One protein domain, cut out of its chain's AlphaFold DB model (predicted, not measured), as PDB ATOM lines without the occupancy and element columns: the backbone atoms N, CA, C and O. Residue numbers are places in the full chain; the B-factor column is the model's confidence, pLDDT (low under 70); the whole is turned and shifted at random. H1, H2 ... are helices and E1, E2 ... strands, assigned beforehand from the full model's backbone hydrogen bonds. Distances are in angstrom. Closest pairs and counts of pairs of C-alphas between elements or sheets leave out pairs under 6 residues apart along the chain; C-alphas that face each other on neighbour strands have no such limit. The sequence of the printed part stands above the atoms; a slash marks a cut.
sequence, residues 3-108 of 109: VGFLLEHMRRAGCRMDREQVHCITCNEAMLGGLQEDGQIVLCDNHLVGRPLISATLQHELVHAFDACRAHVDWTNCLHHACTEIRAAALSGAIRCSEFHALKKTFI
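What this domain is: This is residues 3 to 108 of the 109 residues of the protein "Mitochondrial inner membrane protease ATP23" of Compsopogon caeruleus (UniProt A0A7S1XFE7). One long helix, H2, runs through the middle, with a small three-stranded sheet over one side of it and H1 and H3 packed on its other sides. H4 ends the row of parts beyond H3, as an outlying helix. The printed part has 106 residues, mostly helix, with four named helices and three named strands in the order H1 E1 E2 E3 H2 H3 H4; the mixed sheet has the order E1 E3 E2. It is compact, with a radius of gyration of the C-alphas of 13.8 A and spans of 39 by 32 by 28 A.

How they stand to each other: H1, residues 3 to 12, touches H2, residues 51 to 71, at a shallow tilt of 16 degrees, the same way; their closest C-alphas, of Met 10 and Phe 66, are 5.9 A apart. E1, residues 22 to 25, is parallel to E3, residues 41 to 44, with N 23 and O 41 at 2.8 A. E2, residues 33 to 35, forms an antiparallel hairpin with E3, with N 34 and O 42 at 2.9 A. H2 is on this sheet in two layers, a helix on one face of a sheet, at a height over the sheet of 7.8 A, over E3 and E2. With residues 59 to 67 alone, H2 touches H3, residues 78 to 91, in a helical hairpin at a steep tilt of 44 degrees; the closest C-alphas, of His 60 and Ala 88, are 4.6 A apart. H4, residues 97 to 107, is close to H3 but not clearly touching, the closest C-alphas being those of Ala 90 and Phe 100 at 6.9 A. Every O i to N i+4 pair is within hydrogen-bond range in H1, H2 and H3, and 6 of 7 in H4.

Where its parts are: H1 begins at C-alpha 3 (95.274, 110.573, 158.135). H2 is 29.5 A long, H3 20.0 A and H4 15.4 A, ending at C-alpha 107 (115.626, 112.600, 141.928).

The domain as a whole: The C-alphas of Glu 20 and Lys 105, the two farthest apart, are 38.6 A apart. The printed part has no cut and no long link. Residues 100 to 108 of the model have pLDDT under 70.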
ATOM      1  N   VAL A   3      95.463 109.296 157.414       88.12
ATOM      2  CA  VAL A   3      95.274 110.573 158.135       88.12
ATOM      3  C   VAL A   3      95.265 110.379 159.657       88.12
ATOM      4  O   VAL A   3      95.984 111.063 160.374       88.12
ATOM      5  N   GLY A   4      94.507 109.400 160.162       90.25
ATOM      6  CA  GLY A   4      94.452 109.120 161.601       90.25
ATOM      7  C   GLY A   4      95.787 108.636 162.174       90.25
ATOM      8  O   GLY A   4      96.129 108.979 163.301       90.25
ATOM      9  N   PHE A   5      96.562 107.880 161.388       91.38
ATOM     10  CA  PHE A   5      97.918 107.475 161.764       91.38
ATOM     11  C   PHE A   5      98.836 108.695 161.910       91.38
ATOM     12  O   PHE A   5      99.506 108.841 162.930       91.38
ATOM     13  N   LEU A   6      98.829 109.598 160.927       92.25
ATOM     14  CA  LEU A   6      99.701 110.769 160.928       92.25
ATOM     15  C   LEU A   6      99.356 111.746 162.063       92.25
ATOM     16  O   LEU A   6     100.257 112.161 162.787       92.25
ATOM     17  N   LEU A   7      98.066 112.013 162.297       93.56
ATOM     18  CA  LEU A   7      97.605 112.859 163.407       93.56
ATOM     19  C   LEU A   7      98.024 112.310 164.782       93.56
ATOM     20  O   LEU A   7      98.451 113.072 165.652       93.56
ATOM     21  N   GLU A   8      97.968 110.991 164.985       94.31
ATOM     22  CA  GLU A   8      98.435 110.375 166.234       94.31
ATOM     23  C   GLU A   8      99.955 110.512 166.404       94.31
ATOM     24  O   GLU A   8     100.445 110.811 167.495       94.31
ATOM     25  N   HIS A   9     100.726 110.340 165.329       93.31
ATOM     26  CA  HIS A   9     102.176 110.525 165.376       93.31
ATOM     27  C   HIS A   9     102.587 111.984 165.600       93.31
ATOM     28  O   HIS A   9     103.532 112.229 166.351       93.31
ATOM     29  N   MET A  10     101.858 112.942 165.026       94.31
ATOM     30  CA  MET A  10     102.017 114.372 165.301       94.31
ATOM     31  C   MET A  10     101.733 114.692 166.774       94.31
ATOM     32  O   MET A  10     102.557 115.309 167.451       94.31
ATOM     33  N   ARG A  11     100.629 114.169 167.328       95.12
ATOM     34  CA  ARG A  11     100.301 114.303 168.755       95.12
ATOM     35  C   ARG A  11     101.421 113.763 169.650       95.12
ATOM     36  O   ARG A  11     101.802 114.418 170.616       95.12
ATOM     37  N   ARG A  12     101.972 112.588 169.330       94.94
ATOM     38  CA  ARG A  12     103.090 111.976 170.077       94.94
ATOM     39  C   ARG A  12     104.405 112.744 169.945       94.94
ATOM     40  O   ARG A  12     105.226 112.661 170.851       94.94
ATOM     41  N   ALA A  13     104.607 113.457 168.841       92.88
ATOM     42  CA  ALA A  13     105.775 114.303 168.615       92.88
ATOM     43  C   ALA A  13     105.673 115.682 169.300       92.88
ATOM     44  O   ALA A  13     106.640 116.432 169.272       92.88
ATOM     45  N   GLY A  14     104.538 116.008 169.932       93.94
ATOM     46  CA  GLY A  14     104.333 117.283 170.631       93.94
ATOM     47  C   GLY A  14     103.754 118.403 169.760       93.94
ATOM     48  O   GLY A  14     103.638 119.528 170.229       93.94
ATOM     49  N   CYS A  15     103.338 118.101 168.530       92.25
ATOM     50  CA  CYS A  15     102.757 119.051 167.579       92.25
ATOM     51  C   CYS A  15     101.363 118.594 167.162       92.25
ATOM     52  O   CYS A  15     101.116 118.217 166.018       92.25
ATOM     53  N   ARG A  16     100.446 118.552 168.132       93.75
ATOM     54  CA  ARG A  16      99.055 118.184 167.861       93.75
ATOM     55  C   ARG A  16      98.477 119.124 166.803       93.75
ATOM     56  O   ARG A  16      98.640 120.333 166.915       93.75
ATOM     57  N   MET A  17      97.792 118.541 165.824       93.06
ATOM     58  CA  MET A  17      97.018 119.278 164.838       93.06
ATOM     59  C   MET A  17      95.534 119.023 165.069       93.06
ATOM     60  O   MET A  17      95.087 117.873 165.049       93.06
ATOM     61  N   ASP A  18      94.802 120.099 165.316       91.38
ATOM     62  CA  ASP A  18      93.366 120.086 165.560       91.38
ATOM     63  C   ASP A  18      92.597 120.377 164.254       91.38
ATOM     64  O   ASP A  18      93.154 120.862 163.267       91.38
ATOM     65  N   ARG A  19      91.307 120.025 164.206       88.06
ATOM     66  CA  ARG A  19      90.507 120.116 162.965       88.06
ATOM     67  C   ARG A  19      90.325 121.557 162.504       88.06
ATOM     68  O   ARG A  19      90.228 121.810 161.311       88.06
ATOM     69  N   GLU A  20      90.300 122.470 163.459       93.12
ATOM     70  CA  GLU A  20      90.172 123.911 163.287       93.12
ATOM     71  C   GLU A  20      91.390 124.514 162.579       93.12
ATOM     72  O   GLU A  20      91.315 125.646 162.116       93.12
ATOM     73  N   GLN A  21      92.491 123.759 162.474       94.94
ATOM     74  CA  GLN A  21      93.687 124.172 161.744       94.94
ATOM     75  C   GLN A  21      93.658 123.809 160.259       94.94
ATOM     76  O   GLN A  21      94.624 124.083 159.549       94.94
ATOM     77  N   VAL A  22      92.589 123.165 159.785       96.44
ATOM     78  CA  VAL A  22      92.407 122.797 158.378       96.44
ATOM     79  C   VAL A  22      91.278 123.638 157.798       96.44
ATOM     80  O   VAL A  22      90.113 123.464 158.155       96.44
ATOM     81  N   HIS A  23      91.624 124.525 156.871       96.88
ATOM     82  CA  HIS A  23      90.706 125.480 156.260       96.88
ATOM     83  C   HIS A  23      90.467 125.132 154.798       96.88
ATOM     84  O   HIS A  23      91.412 124.963 154.031       96.88
ATOM     85  N   CYS A  24      89.202 125.074 154.393       96.25
ATOM     86  CA  CYS A  24      88.833 125.007 152.982       96.25
ATOM     87  C   CYS A  24      88.463 126.411 152.506       96.25
ATOM     88  O   CYS A  24      87.541 127.016 153.055       96.25
ATOM     89  N   ILE A  25      89.164 126.922 151.496       96.31
ATOM     90  CA  ILE A  25      88.930 128.261 150.940       96.31
ATOM     91  C   ILE A  25      88.819 128.205 149.416       96.31
ATOM     92  O   ILE A  25      89.184 127.216 148.783       96.31
ATOM     93  N   THR A  26      88.345 129.295 148.818       96.75
ATOM     94  CA  THR A  26      88.481 129.526 147.377       96.75
ATOM     95  C   THR A  26      89.834 130.178 147.098       96.75
ATOM     96  O   THR A  26      90.121 131.239 147.644       96.75
ATOM     97  N   CYS A  27      90.646 129.555 146.246       95.62
ATOM     98  CA  CYS A  27      91.966 130.050 145.854       95.62
ATOM     99  C   CYS A  27      91.934 130.655 144.446       95.62
ATOM    100  O   CYS A  27      91.224 130.153 143.572       95.62
ATOM    101  N   ASN A  28      92.732 131.700 144.215       93.12
ATOM    102  CA  ASN A  28      92.886 132.309 142.888       93.12
ATOM    103  C   ASN A  28      94.050 131.679 142.110       93.12
ATOM    104  O   ASN A  28      94.056 131.654 140.880       93.12
ATOM    105  N   GLU A  29      95.039 131.172 142.835       89.94
ATOM    106  CA  GLU A  29      96.245 130.540 142.332       89.94
ATOM    107  C   GLU A  29      95.985 129.078 141.974       89.94
ATOM    108  O   GLU A  29      95.213 128.391 142.639       89.94
ATOM    109  N   ALA A  30      96.684 128.566 140.957       88.94
ATOM    110  CA  ALA A  30      96.583 127.176 140.510       88.94
ATOM    111  C   ALA A  30      97.284 126.191 141.474       88.94
ATOM    112  O   ALA A  30      98.220 125.489 141.095       88.94
ATOM    113  N   MET A  31      96.830 126.153 142.725       91.94
ATOM    114  CA  MET A  31      97.295 125.262 143.786       91.94
ATOM    115  C   MET A  31      96.129 124.446 144.359       91.94
ATOM    116  O   MET A  31      94.970 124.860 144.291       91.94
ATOM    117  N   LEU A  32      96.434 123.266 144.902       95.12
ATOM    118  CA  LEU A  32      95.438 122.367 145.504       95.12
ATOM    119  C   LEU A  32      95.299 122.583 147.016       95.12
ATOM    120  O   LEU A  32      94.224 122.385 147.578       95.12
ATOM    121  N   GLY A  33      96.384 122.994 147.664       96.25
ATOM    122  CA  GLY A  33      96.477 123.238 149.093       96.25
ATOM    123  C   GLY A  33      97.877 123.711 149.467       96.25
ATOM    124  O   GLY A  33      98.707 123.922 148.581       96.25
ATOM    125  N   GLY A  34      98.102 123.931 150.759       96.19
ATOM    126  CA  GLY A  34      99.408 124.314 151.285       96.19
ATOM    127  C   GLY A  34      99.434 124.436 152.807       96.19
ATOM    128  O   GLY A  34      98.491 124.958 153.414       96.19
ATOM    129  N   LEU A  35     100.538 124.013 153.418       96.94
ATOM    130  CA  LEU A  35     100.904 124.368 154.786       96.94
ATOM    131  C   LEU A  35     101.338 125.840 154.860       96.94
ATOM    132  O   LEU A  35     102.228 126.277 154.135       96.94
ATOM    133  N   GLN A  36     100.717 126.592 155.759       95.38
ATOM    134  CA  GLN A  36     101.005 128.001 156.013       95.38
ATOM    135  C   GLN A  36     102.084 128.166 157.097       95.38
ATOM    136  O   GLN A  36     102.325 127.260 157.899       95.38
ATOM    137  N   GLU A  37     102.718 129.341 157.161       91.38
ATOM    138  CA  GLU A  37     103.781 129.644 158.141       91.38
ATOM    139  C   GLU A  37     103.313 129.541 159.603       91.38
ATOM    140  O   GLU A  37     104.089 129.180 160.487       91.38
ATOM    141  N   ASP A  38     102.033 129.810 159.863       91.69
ATOM    142  CA  ASP A  38     101.388 129.689 161.176       91.69
ATOM    143  C   ASP A  38     100.949 128.246 161.511       91.69
ATOM    144  O   ASP A  38     100.266 127.996 162.510       91.69
ATOM    145  N   GLY A  39     101.345 127.278 160.679       92.88
ATOM    146  CA  GLY A  39     101.064 125.857 160.856       92.88
ATOM    147  C   GLY A  39      99.633 125.452 160.506       92.88
ATOM    148  O   GLY A  39      99.235 124.332 160.828       92.88
ATOM    149  N   GLN A  40      98.849 126.333 159.882       96.31
ATOM    150  CA  GLN A  40      97.528 125.991 159.358       96.31
ATOM    151  C   GLN A  40      97.654 125.274 158.006       96.31
ATOM    152  O   GLN A  40      98.565 125.540 157.228       96.31
ATOM    153  N   ILE A  41      96.718 124.381 157.698       97.69
ATOM    154  CA  ILE A  41      96.591 123.768 156.374       97.69
ATOM    155  C   ILE A  41      95.460 124.461 155.632       97.69
ATOM    156  O   ILE A  41      94.344 124.559 156.138       97.69
ATOM    157  N   VAL A  42      95.740 124.877 154.405       97.75
ATOM    158  CA  VAL A  42      94.745 125.394 153.471       97.75
ATOM    159  C   VAL A  42      94.489 124.358 152.383       97.75
ATOM    160  O   VAL A  42      95.423 123.783 151.831       97.75
ATOM    161  N   LEU A  43      93.218 124.130 152.063       97.38
ATOM    162  CA  LEU A  43      92.748 123.323 150.942       97.38
ATOM    163  C   LEU A  43      91.948 124.218 149.986       97.38
ATOM    164  O   LEU A  43      91.006 124.894 150.403       97.38
ATOM    165  N   CYS A  44      92.307 124.211 148.704       97.44
ATOM    166  CA  CYS A  44      91.662 125.023 147.676       97.44
ATOM    167  C   CYS A  44      90.432 124.306 147.117       97.44
ATOM    168  O   CYS A  44      90.518 123.553 146.146       97.44
ATOM    169  N   ASP A  45      89.279 124.531 147.742       95.56
ATOM    170  CA  ASP A  45      88.027 123.812 147.478       95.56
ATOM    171  C   ASP A  45      87.627 123.843 145.994       95.56
ATOM    172  O   ASP A  45      87.271 122.822 145.407       95.56
ATOM    173  N   ASN A  46      87.809 124.990 145.339       95.50
ATOM    174  CA  ASN A  46      87.493 125.186 143.924       95.50
ATOM    175  C   ASN A  46      88.376 124.382 142.949       95.50
ATOM    176  O   ASN A  46      88.017 124.264 141.777       95.50
ATOM    177  N   HIS A  47      89.499 123.818 143.402       94.69
ATOM    178  CA  HIS A  47      90.386 122.970 142.592       94.69
ATOM    179  C   HIS A  47      90.323 121.486 142.983       94.69
ATOM    180  O   HIS A  47      90.847 120.626 142.270       94.69
ATOM    181  N   LEU A  48      89.663 121.159 144.094       93.56
ATOM    182  CA  LEU A  48      89.641 119.819 144.661       93.56
ATOM    183  C   LEU A  48      88.376 119.056 144.261       93.56
ATOM    184  O   LEU A  48      87.359 119.054 144.951       93.56
ATOM    185  N   VAL A  49      88.456 118.322 143.151       91.56
ATOM    186  CA  VAL A  49      87.333 117.510 142.668       91.56
ATOM    187  C   VAL A  49      87.439 116.067 143.166       91.56
ATOM    188  O   VAL A  49      88.230 115.260 142.679       91.56
ATOM    189  N   GLY A  50      86.568 115.718 144.113       92.31
ATOM    190  CA  GLY A  50      86.346 114.343 144.559       92.31
ATOM    191  C   GLY A  50      87.190 113.899 145.758       92.31
ATOM    192  O   GLY A  50      88.282 114.394 146.034       92.31
ATOM    193  N   ARG A  51      86.666 112.901 146.484       90.75
ATOM    194  CA  ARG A  51      87.258 112.397 147.738       90.75
ATOM    195  C   ARG A  51      88.722 111.946 147.616       90.75
ATOM    196  O   ARG A  51      89.465 112.226 148.554       90.75
ATOM    197  N   PRO A  52      89.163 111.261 146.538       90.50
ATOM    198  CA  PRO A  52      90.558 110.840 146.424       90.50
ATOM    199  C   PRO A  52      91.537 112.019 146.398       90.50
ATOM    200  O   PRO A  52      92.514 111.991 147.138       90.50
ATOM    201  N   LEU A  53      91.242 113.068 145.622       92.00
ATOM    202  CA  LEU A  53      92.116 114.234 145.491       92.00
ATOM    203  C   LEU A  53      92.154 115.064 146.778       92.00
ATOM    204  O   LEU A  53      93.234 115.436 147.228       92.00
ATOM    205  N   ILE A  54      90.997 115.276 147.418       93.12
ATOM    206  CA  ILE A  54      90.909 115.945 148.730       93.12
ATOM    207  C   ILE A  54      91.739 115.182 149.766       93.12
ATOM    208  O   ILE A  54      92.537 115.768 150.492       93.12
ATOM    209  N   SER A  55      91.568 113.858 149.822       92.81
ATOM    210  CA  SER A  55      92.277 113.008 150.775       92.81
ATOM    211  C   SER A  55      93.783 113.019 150.530       92.81
ATOM    212  O   SER A  55      94.542 113.121 151.486       92.81
ATOM    213  N   ALA A  56      94.225 112.934 149.273       93.50
ATOM    214  CA  ALA A  56      95.641 112.977 148.933       93.50
ATOM    215  C   ALA A  56      96.262 114.343 149.259       93.50
ATOM    216  O   ALA A  56      97.315 114.391 149.886       93.50
ATOM    217  N   THR A  57      95.577 115.440 148.928       95.50
ATOM    218  CA  THR A  57      96.042 116.805 149.229       95.50
ATOM    219  C   THR A  57      96.158 117.019 150.736       95.50
ATOM    220  O   THR A  57      97.214 117.398 151.222       95.50
ATOM    221  N   LEU A  58      95.137 116.654 151.520       95.25
ATOM    222  CA  LEU A  58      95.218 116.746 152.982       95.25
ATOM    223  C   LEU A  58      96.367 115.902 153.555       95.25
ATOM    224  O   LEU A  58      97.051 116.329 154.479       95.25
ATOM    225  N   GLN A  59      96.588 114.697 153.029       95.25
ATOM    226  CA  GLN A  59      97.695 113.852 153.477       95.25
ATOM    227  C   GLN A  59      99.057 114.448 153.122       95.25
ATOM    228  O   GLN A  59      99.973 114.346 153.932       95.25
ATOM    229  N   HIS A  60      99.183 115.061 151.946       96.06
ATOM    230  CA  HIS A  60     100.384 115.763 151.505       96.06
ATOM    231  C   HIS A  60     100.727 116.900 152.480       96.06
ATOM    232  O   HIS A  60     101.795 116.879 153.091       96.06
ATOM    233  N   GLU A  61      99.768 117.783 152.764       97.00
ATOM    234  CA  GLU A  61      99.987 118.905 153.687       97.00
ATOM    235  C   GLU A  61     100.235 118.462 155.136       97.00
ATOM    236  O   GLU A  61     101.050 119.047 155.850       97.00
ATOM    237  N   LEU A  62      99.606 117.374 155.591       95.94
ATOM    238  CA  LEU A  62      99.902 116.811 156.912       95.94
ATOM    239  C   LEU A  62     101.331 116.253 157.003       95.94
ATOM    240  O   LEU A  62     101.928 116.273 158.080       95.94
ATOM    241  N   VAL A  63     101.897 115.737 155.904       95.81
ATOM    242  CA  VAL A  63     103.295 115.276 155.885       95.81
ATOM    243  C   VAL A  63     104.246 116.462 156.023       95.81
ATOM    244  O   VAL A  63     105.217 116.338 156.777       95.81
ATOM    245  N   HIS A  64     103.942 117.596 155.385       96.69
ATOM    246  CA  HIS A  64     104.658 118.855 155.597       96.69
ATOM    247  C   HIS A  64     104.555 119.329 157.043       96.69
ATOM    248  O   HIS A  64     105.579 119.614 157.663       96.69
ATOM    249  N   ALA A  65     103.353 119.331 157.627       96.00
ATOM    250  CA  ALA A  65     103.151 119.738 159.018       96.00
ATOM    251  C   ALA A  65     103.952 118.849 159.988       96.00
ATOM    252  O   ALA A  65     104.600 119.328 160.922       96.00
ATOM    253  N   PHE A  66     103.961 117.536 159.741       95.38
ATOM    254  CA  PHE A  66     104.749 116.591 160.524       95.38
ATOM    255  C   PHE A  66     106.260 116.791 160.343       95.38
ATOM    256  O   PHE A  66     107.002 116.666 161.319       95.38
ATOM    257  N   ASP A  67     106.731 117.095 159.129       95.56
ATOM    258  CA  ASP A  67     108.135 117.439 158.872       95.56
ATOM    259  C   ASP A  67     108.561 118.720 159.575       95.56
ATOM    260  O   ASP A  67     109.564 118.700 160.290       95.56
ATOM    261  N   ALA A  68     107.783 119.794 159.436       94.75
ATOM    262  CA  ALA A  68     108.028 121.069 160.102       94.75
ATOM    263  C   ALA A  68     108.235 120.865 161.606       94.75
ATOM    264  O   ALA A  68     109.223 121.322 162.177       94.75
ATOM    265  N   CYS A  69     107.347 120.080 162.216       93.50
ATOM    266  CA  CYS A  69     107.392 119.743 163.629       93.50
ATOM    267  C   CYS A  69     108.620 118.915 164.034       93.50
ATOM    268  O   CYS A  69     109.284 119.228 165.019       93.50
ATOM    269  N   ARG A  70     108.905 117.812 163.331       93.06
ATOM    270  CA  ARG A  70     109.915 116.845 163.801       93.06
ATOM    271  C   ARG A  70     111.333 117.176 163.356       93.06
ATOM    272  O   ARG A  70     112.285 116.785 164.024       93.06
ATOM    273  N   ALA A  71     111.462 117.781 162.180       91.75
ATOM    274  CA  ALA A  71     112.727 117.973 161.485       91.75
ATOM    275  C   ALA A  71     113.155 119.443 161.456       91.75
ATOM    276  O   ALA A  71     114.255 119.713 160.988       91.75
ATOM    277  N   HIS A  72     112.330 120.361 161.983       89.44
ATOM    278  CA  HIS A  72     112.598 121.802 161.995       89.44
ATOM    279  C   HIS A  72     112.971 122.298 160.591       89.44
ATOM    280  O   HIS A  72     114.052 122.840 160.367       89.44
ATOM    281  N   VAL A  73     112.086 122.011 159.627       93.94
ATOM    282  CA  VAL A  73     112.266 122.365 158.213       93.94
ATOM    283  C   VAL A  73     112.555 123.859 158.089       93.94
ATOM    284  O   VAL A  73     111.837 124.689 158.641       93.94
ATOM    285  N   ASP A  74     113.604 124.183 157.337       94.81
ATOM    286  CA  ASP A  74     113.941 125.554 156.981       94.81
ATOM    287  C   ASP A  74     113.305 125.825 155.625       94.81
ATOM    288  O   ASP A  74     113.763 125.304 154.605       94.81
ATOM    289  N   TRP A  75     112.233 126.619 155.624       93.25
ATOM    290  CA  TRP A  75     111.490 126.915 154.408       93.25
ATOM    291  C   TRP A  75     112.199 127.910 153.468       93.25
ATOM    292  O   TRP A  75     111.646 128.315 152.453       93.25
ATOM    293  N   THR A  76     113.425 128.317 153.778       95.06
ATOM    294  CA  THR A  76     114.280 129.085 152.863       95.06
ATOM    295  C   THR A  76     115.363 128.216 152.222       95.06
ATOM    296  O   THR A  76     116.019 128.628 151.265       95.06
ATOM    297  N   ASN A  77     115.526 126.980 152.705       94.69
ATOM    298  CA  ASN A  77     116.494 126.024 152.198       94.69
ATOM    299  C   ASN A  77     115.845 125.082 151.177       94.69
ATOM    300  O   ASN A  77     115.069 124.187 151.525       94.69
ATOM    301  N   CYS A  78     116.236 125.226 149.908       94.00
ATOM    302  CA  CYS A  78     115.700 124.425 148.806       94.00
ATOM    303  C   CYS A  78     115.867 122.908 149.000       94.00
ATOM    304  O   CYS A  78     115.046 122.140 148.503       94.00
ATOM    305  N   LEU A  79     116.904 122.457 149.715       93.12
ATOM    306  CA  LEU A  79     117.091 121.033 149.995       93.12
ATOM    307  C   LEU A  79     116.054 120.531 151.004       93.12
ATOM    308  O   LEU A  79     115.479 119.465 150.809       93.12
ATOM    309  N   HIS A  80     115.781 121.306 152.056       94.38
ATOM    310  CA  HIS A  80     114.775 120.946 153.058       94.38
ATOM    311  C   HIS A  80     113.372 120.925 152.439       94.38
ATOM    312  O   HIS A  80     112.637 119.959 152.648       94.38
ATOM    313  N   HIS A  81     113.052 121.926 151.611       93.44
ATOM    314  CA  HIS A  81     111.850 121.940 150.769       93.44
ATOM    315  C   HIS A  81     111.725 120.675 149.923       93.44
ATOM    316  O   HIS A  81     110.765 119.925 150.066       93.44
ATOM    317  N   ALA A  82     112.725 120.382 149.089       92.50
ATOM    318  CA  ALA A  82     112.672 119.233 148.192       92.50
ATOM    319  C   ALA A  82     112.510 117.904 148.951       92.50
ATOM    320  O   ALA A  82     111.750 117.032 148.526       92.50
ATOM    321  N   CYS A  83     113.184 117.744 150.096       93.50
ATOM    322  CA  CYS A  83     113.054 116.547 150.921       93.50
ATOM    323  C   CYS A  83     111.627 116.347 151.448       93.50
ATOM    324  O   CYS A  83     111.133 115.214 151.433       93.50
ATOM    325  N   THR A  84     110.960 117.413 151.905       94.75
ATOM    326  CA  THR A  84     109.588 117.294 152.412       94.75
ATOM    327  C   THR A  84     108.584 117.055 151.281       94.75
ATOM    328  O   THR A  84     107.744 116.168 151.412       94.75
ATOM    329  N   GLU A  85     108.752 117.705 150.125       92.75
ATOM    330  CA  GLU A  85     107.934 117.487 148.919       92.75
ATOM    331  C   GLU A  85     107.994 116.041 148.424       92.75
ATOM    332  O   GLU A  85     106.970 115.391 148.197       92.75
ATOM    333  N   ILE A  86     109.204 115.481 148.320       90.56
ATOM    334  CA  ILE A  86     109.406 114.086 147.916       90.56
ATOM    335  C   ILE A  86     108.674 113.141 148.872       90.56
ATOM    336  O   ILE A  86     108.021 112.185 148.439       90.56
ATOM    337  N   ARG A  87     108.766 113.395 150.182       91.69
ATOM    338  CA  ARG A  87     108.123 112.554 151.191       91.69
ATOM    339  C   ARG A  87     106.602 112.692 151.157       91.69
ATOM    340  O   ARG A  87     105.906 111.681 151.258       91.69
ATOM    341  N   ALA A  88     106.089 113.907 150.987       93.50
ATOM    342  CA  ALA A  88     104.665 114.184 150.872       93.50
ATOM    343  C   ALA A  88     104.079 113.529 149.611       93.50
ATOM    344  O   ALA A  88     103.063 112.836 149.691       93.50
ATOM    345  N   ALA A  89     104.763 113.614 148.467       89.50
ATOM    346  CA  ALA A  89     104.389 112.903 147.245       89.50
ATOM    347  C   ALA A  89     104.379 111.375 147.440       89.50
ATOM    348  O   ALA A  89     103.425 110.706 147.046       89.50
ATOM    349  N   ALA A  90     105.401 110.818 148.098       86.69
ATOM    350  CA  ALA A  90     105.515 109.378 148.335       86.69
ATOM    351  C   ALA A  90     104.421 108.811 149.261       86.69
ATOM    352  O   ALA A  90     104.004 107.666 149.087       86.69
ATOM    353  N   LEU A  91     103.980 109.584 150.260       89.94
ATOM    354  CA  LEU A  91     103.102 109.098 151.331       89.94
ATOM    355  C   LEU A  91     101.631 109.519 151.199       89.94
ATOM    356  O   LEU A  91     100.772 108.880 151.799       89.94
ATOM    357  N   SER A  92     101.326 110.555 150.417       88.31
ATOM    358  CA  SER A  92      99.961 111.085 150.239       88.31
ATOM    359  C   SER A  92      99.033 110.197 149.410       88.31
ATOM    360  O   SER A  92      97.821 110.413 149.380       88.31
ATOM    361  N   GLY A  93      99.586 109.222 148.683       80.25
ATOM    362  CA  GLY A  93      98.827 108.428 147.718       80.25
ATOM    363  C   GLY A  93      98.398 109.212 146.470       80.25
ATOM    364  O   GLY A  93      97.566 108.714 145.714       80.25
ATOM    365  N   ALA A  94      98.956 110.412 146.245       74.00
ATOM    366  CA  ALA A  94      98.691 111.244 145.067       74.00
ATOM    367  C   ALA A  94      99.302 110.683 143.770       74.00
ATOM    368  O   ALA A  94      98.835 110.999 142.678       74.00
ATOM    369  N   ILE A  95     100.333 109.842 143.883       73.25
ATOM    370  CA  ILE A  95     101.053 109.252 142.751       73.25
ATOM    371  C   ILE A  95     100.854 107.738 142.696       73.25
ATOM    372  O   ILE A  95     100.759 107.054 143.719       73.25
ATOM    373  N   ARG A  96     100.829 107.181 141.484       74.31
ATOM    374  CA  ARG A  96     100.822 105.727 141.281       74.31
ATOM    375  C   ARG A  96     102.211 105.148 141.530       74.31
ATOM    376  O   ARG A  96     103.232 105.795 141.313       74.31
ATOM    377  N   CYS A  97     102.261 103.864 141.879       70.94
ATOM    378  CA  CYS A  97     103.520 103.142 142.098       70.94
ATOM    379  C   CYS A  97     104.460 103.198 140.869       70.94
ATOM    380  O   CYS A  97     105.675 103.319 141.004       70.94
ATOM    381  N   SER A  98     103.894 103.190 139.655       73.00
ATOM    382  CA  SER A  98     104.649 103.360 138.406       73.00
ATOM    383  C   SER A  98     105.283 104.750 138.263       73.00
ATOM    384  O   SER A  98     106.381 104.863 137.726       73.00
ATOM    385  N   GLU A  99     104.621 105.795 138.761       71.69
ATOM    386  CA  GLU A  99     105.109 107.182 138.743       71.69
ATOM    387  C   GLU A  99     106.161 107.405 139.834       71.69
ATOM    388  O   GLU A  99     107.174 108.062 139.602       71.69
ATOM    389  N   PHE A 100     105.994 106.768 140.995       69.44
ATOM    390  CA  PHE A 100     106.980 106.809 142.074       69.44
ATOM    391  C   PHE A 100     108.341 106.228 141.658       69.44
ATOM    392  O   PHE A 100     109.387 106.798 141.966       69.44
ATOM    393  N   HIS A 101     108.360 105.130 140.893       68.31
ATOM    394  CA  HIS A 101     109.608 104.589 140.342       68.31
ATOM    395  C   HIS A 101     110.297 105.542 139.356       68.31
ATOM    396  O   HIS A 101     111.522 105.515 139.248       68.31
ATOM    397  N   ALA A 102     109.538 106.380 138.647       64.44
ATOM    398  CA  ALA A 102     110.107 107.414 137.791       64.44
ATOM    399  C   ALA A 102     110.723 108.549 138.627       64.44
ATOM    400  O   ALA A 102     111.848 108.952 138.343       64.44
ATOM    401  N   LEU A 103     110.062 108.980 139.709       62.69
ATOM    402  CA  LEU A 103     110.615 109.973 140.641       62.69
ATOM    403  C   LEU A 103     111.941 109.515 141.253       62.69
ATOM    404  O   LEU A 103     112.892 110.288 141.268       62.69
ATOM    405  N   LYS A 104     112.057 108.244 141.664       60.97
ATOM    406  CA  LYS A 104     113.327 107.695 142.177       60.97
ATOM    407  C   LYS A 104     114.483 107.801 141.180       60.97
ATOM    408  O   LYS A 104     115.608 108.091 141.573       60.97
ATOM    409  N   LYS A 105     114.212 107.574 139.892       57.34
ATOM    410  CA  LYS A 105     115.230 107.638 138.833       57.34
ATOM    411  C   LYS A 105     115.657 109.070 138.515       57.34
ATOM    412  O   LYS A 105     116.817 109.281 138.183       57.34
ATOM    413  N   THR A 106     114.735 110.025 138.614       56.12
ATOM    414  CA  THR A 106     114.989 111.440 138.300       56.12
ATOM    415  C   THR A 106     115.593 112.207 139.480       56.12
ATOM    416  O   THR A 106     116.411 113.093 139.260       56.12
ATOM    417  N   PHE A 107     115.231 111.861 140.720       52.72
ATOM    418  CA  PHE A 107     115.626 112.600 141.928       52.72
ATOM    419  C   PHE A 107     116.696 111.913 142.793       52.72
ATOM    420  O   PHE A 107     117.024 112.449 143.842       52.72
ATOM    421  N   ILE A 108     117.261 110.775 142.358       44.56
ATOM    422  CA  ILE A 108     118.228 109.956 143.121       44.56
ATOM    423  C   ILE A 108     117.762 109.780 144.580       44.56
ATOM    424  O   ILE A 108     118.290 110.393 145.505       44.56
TER     425      ILE A 108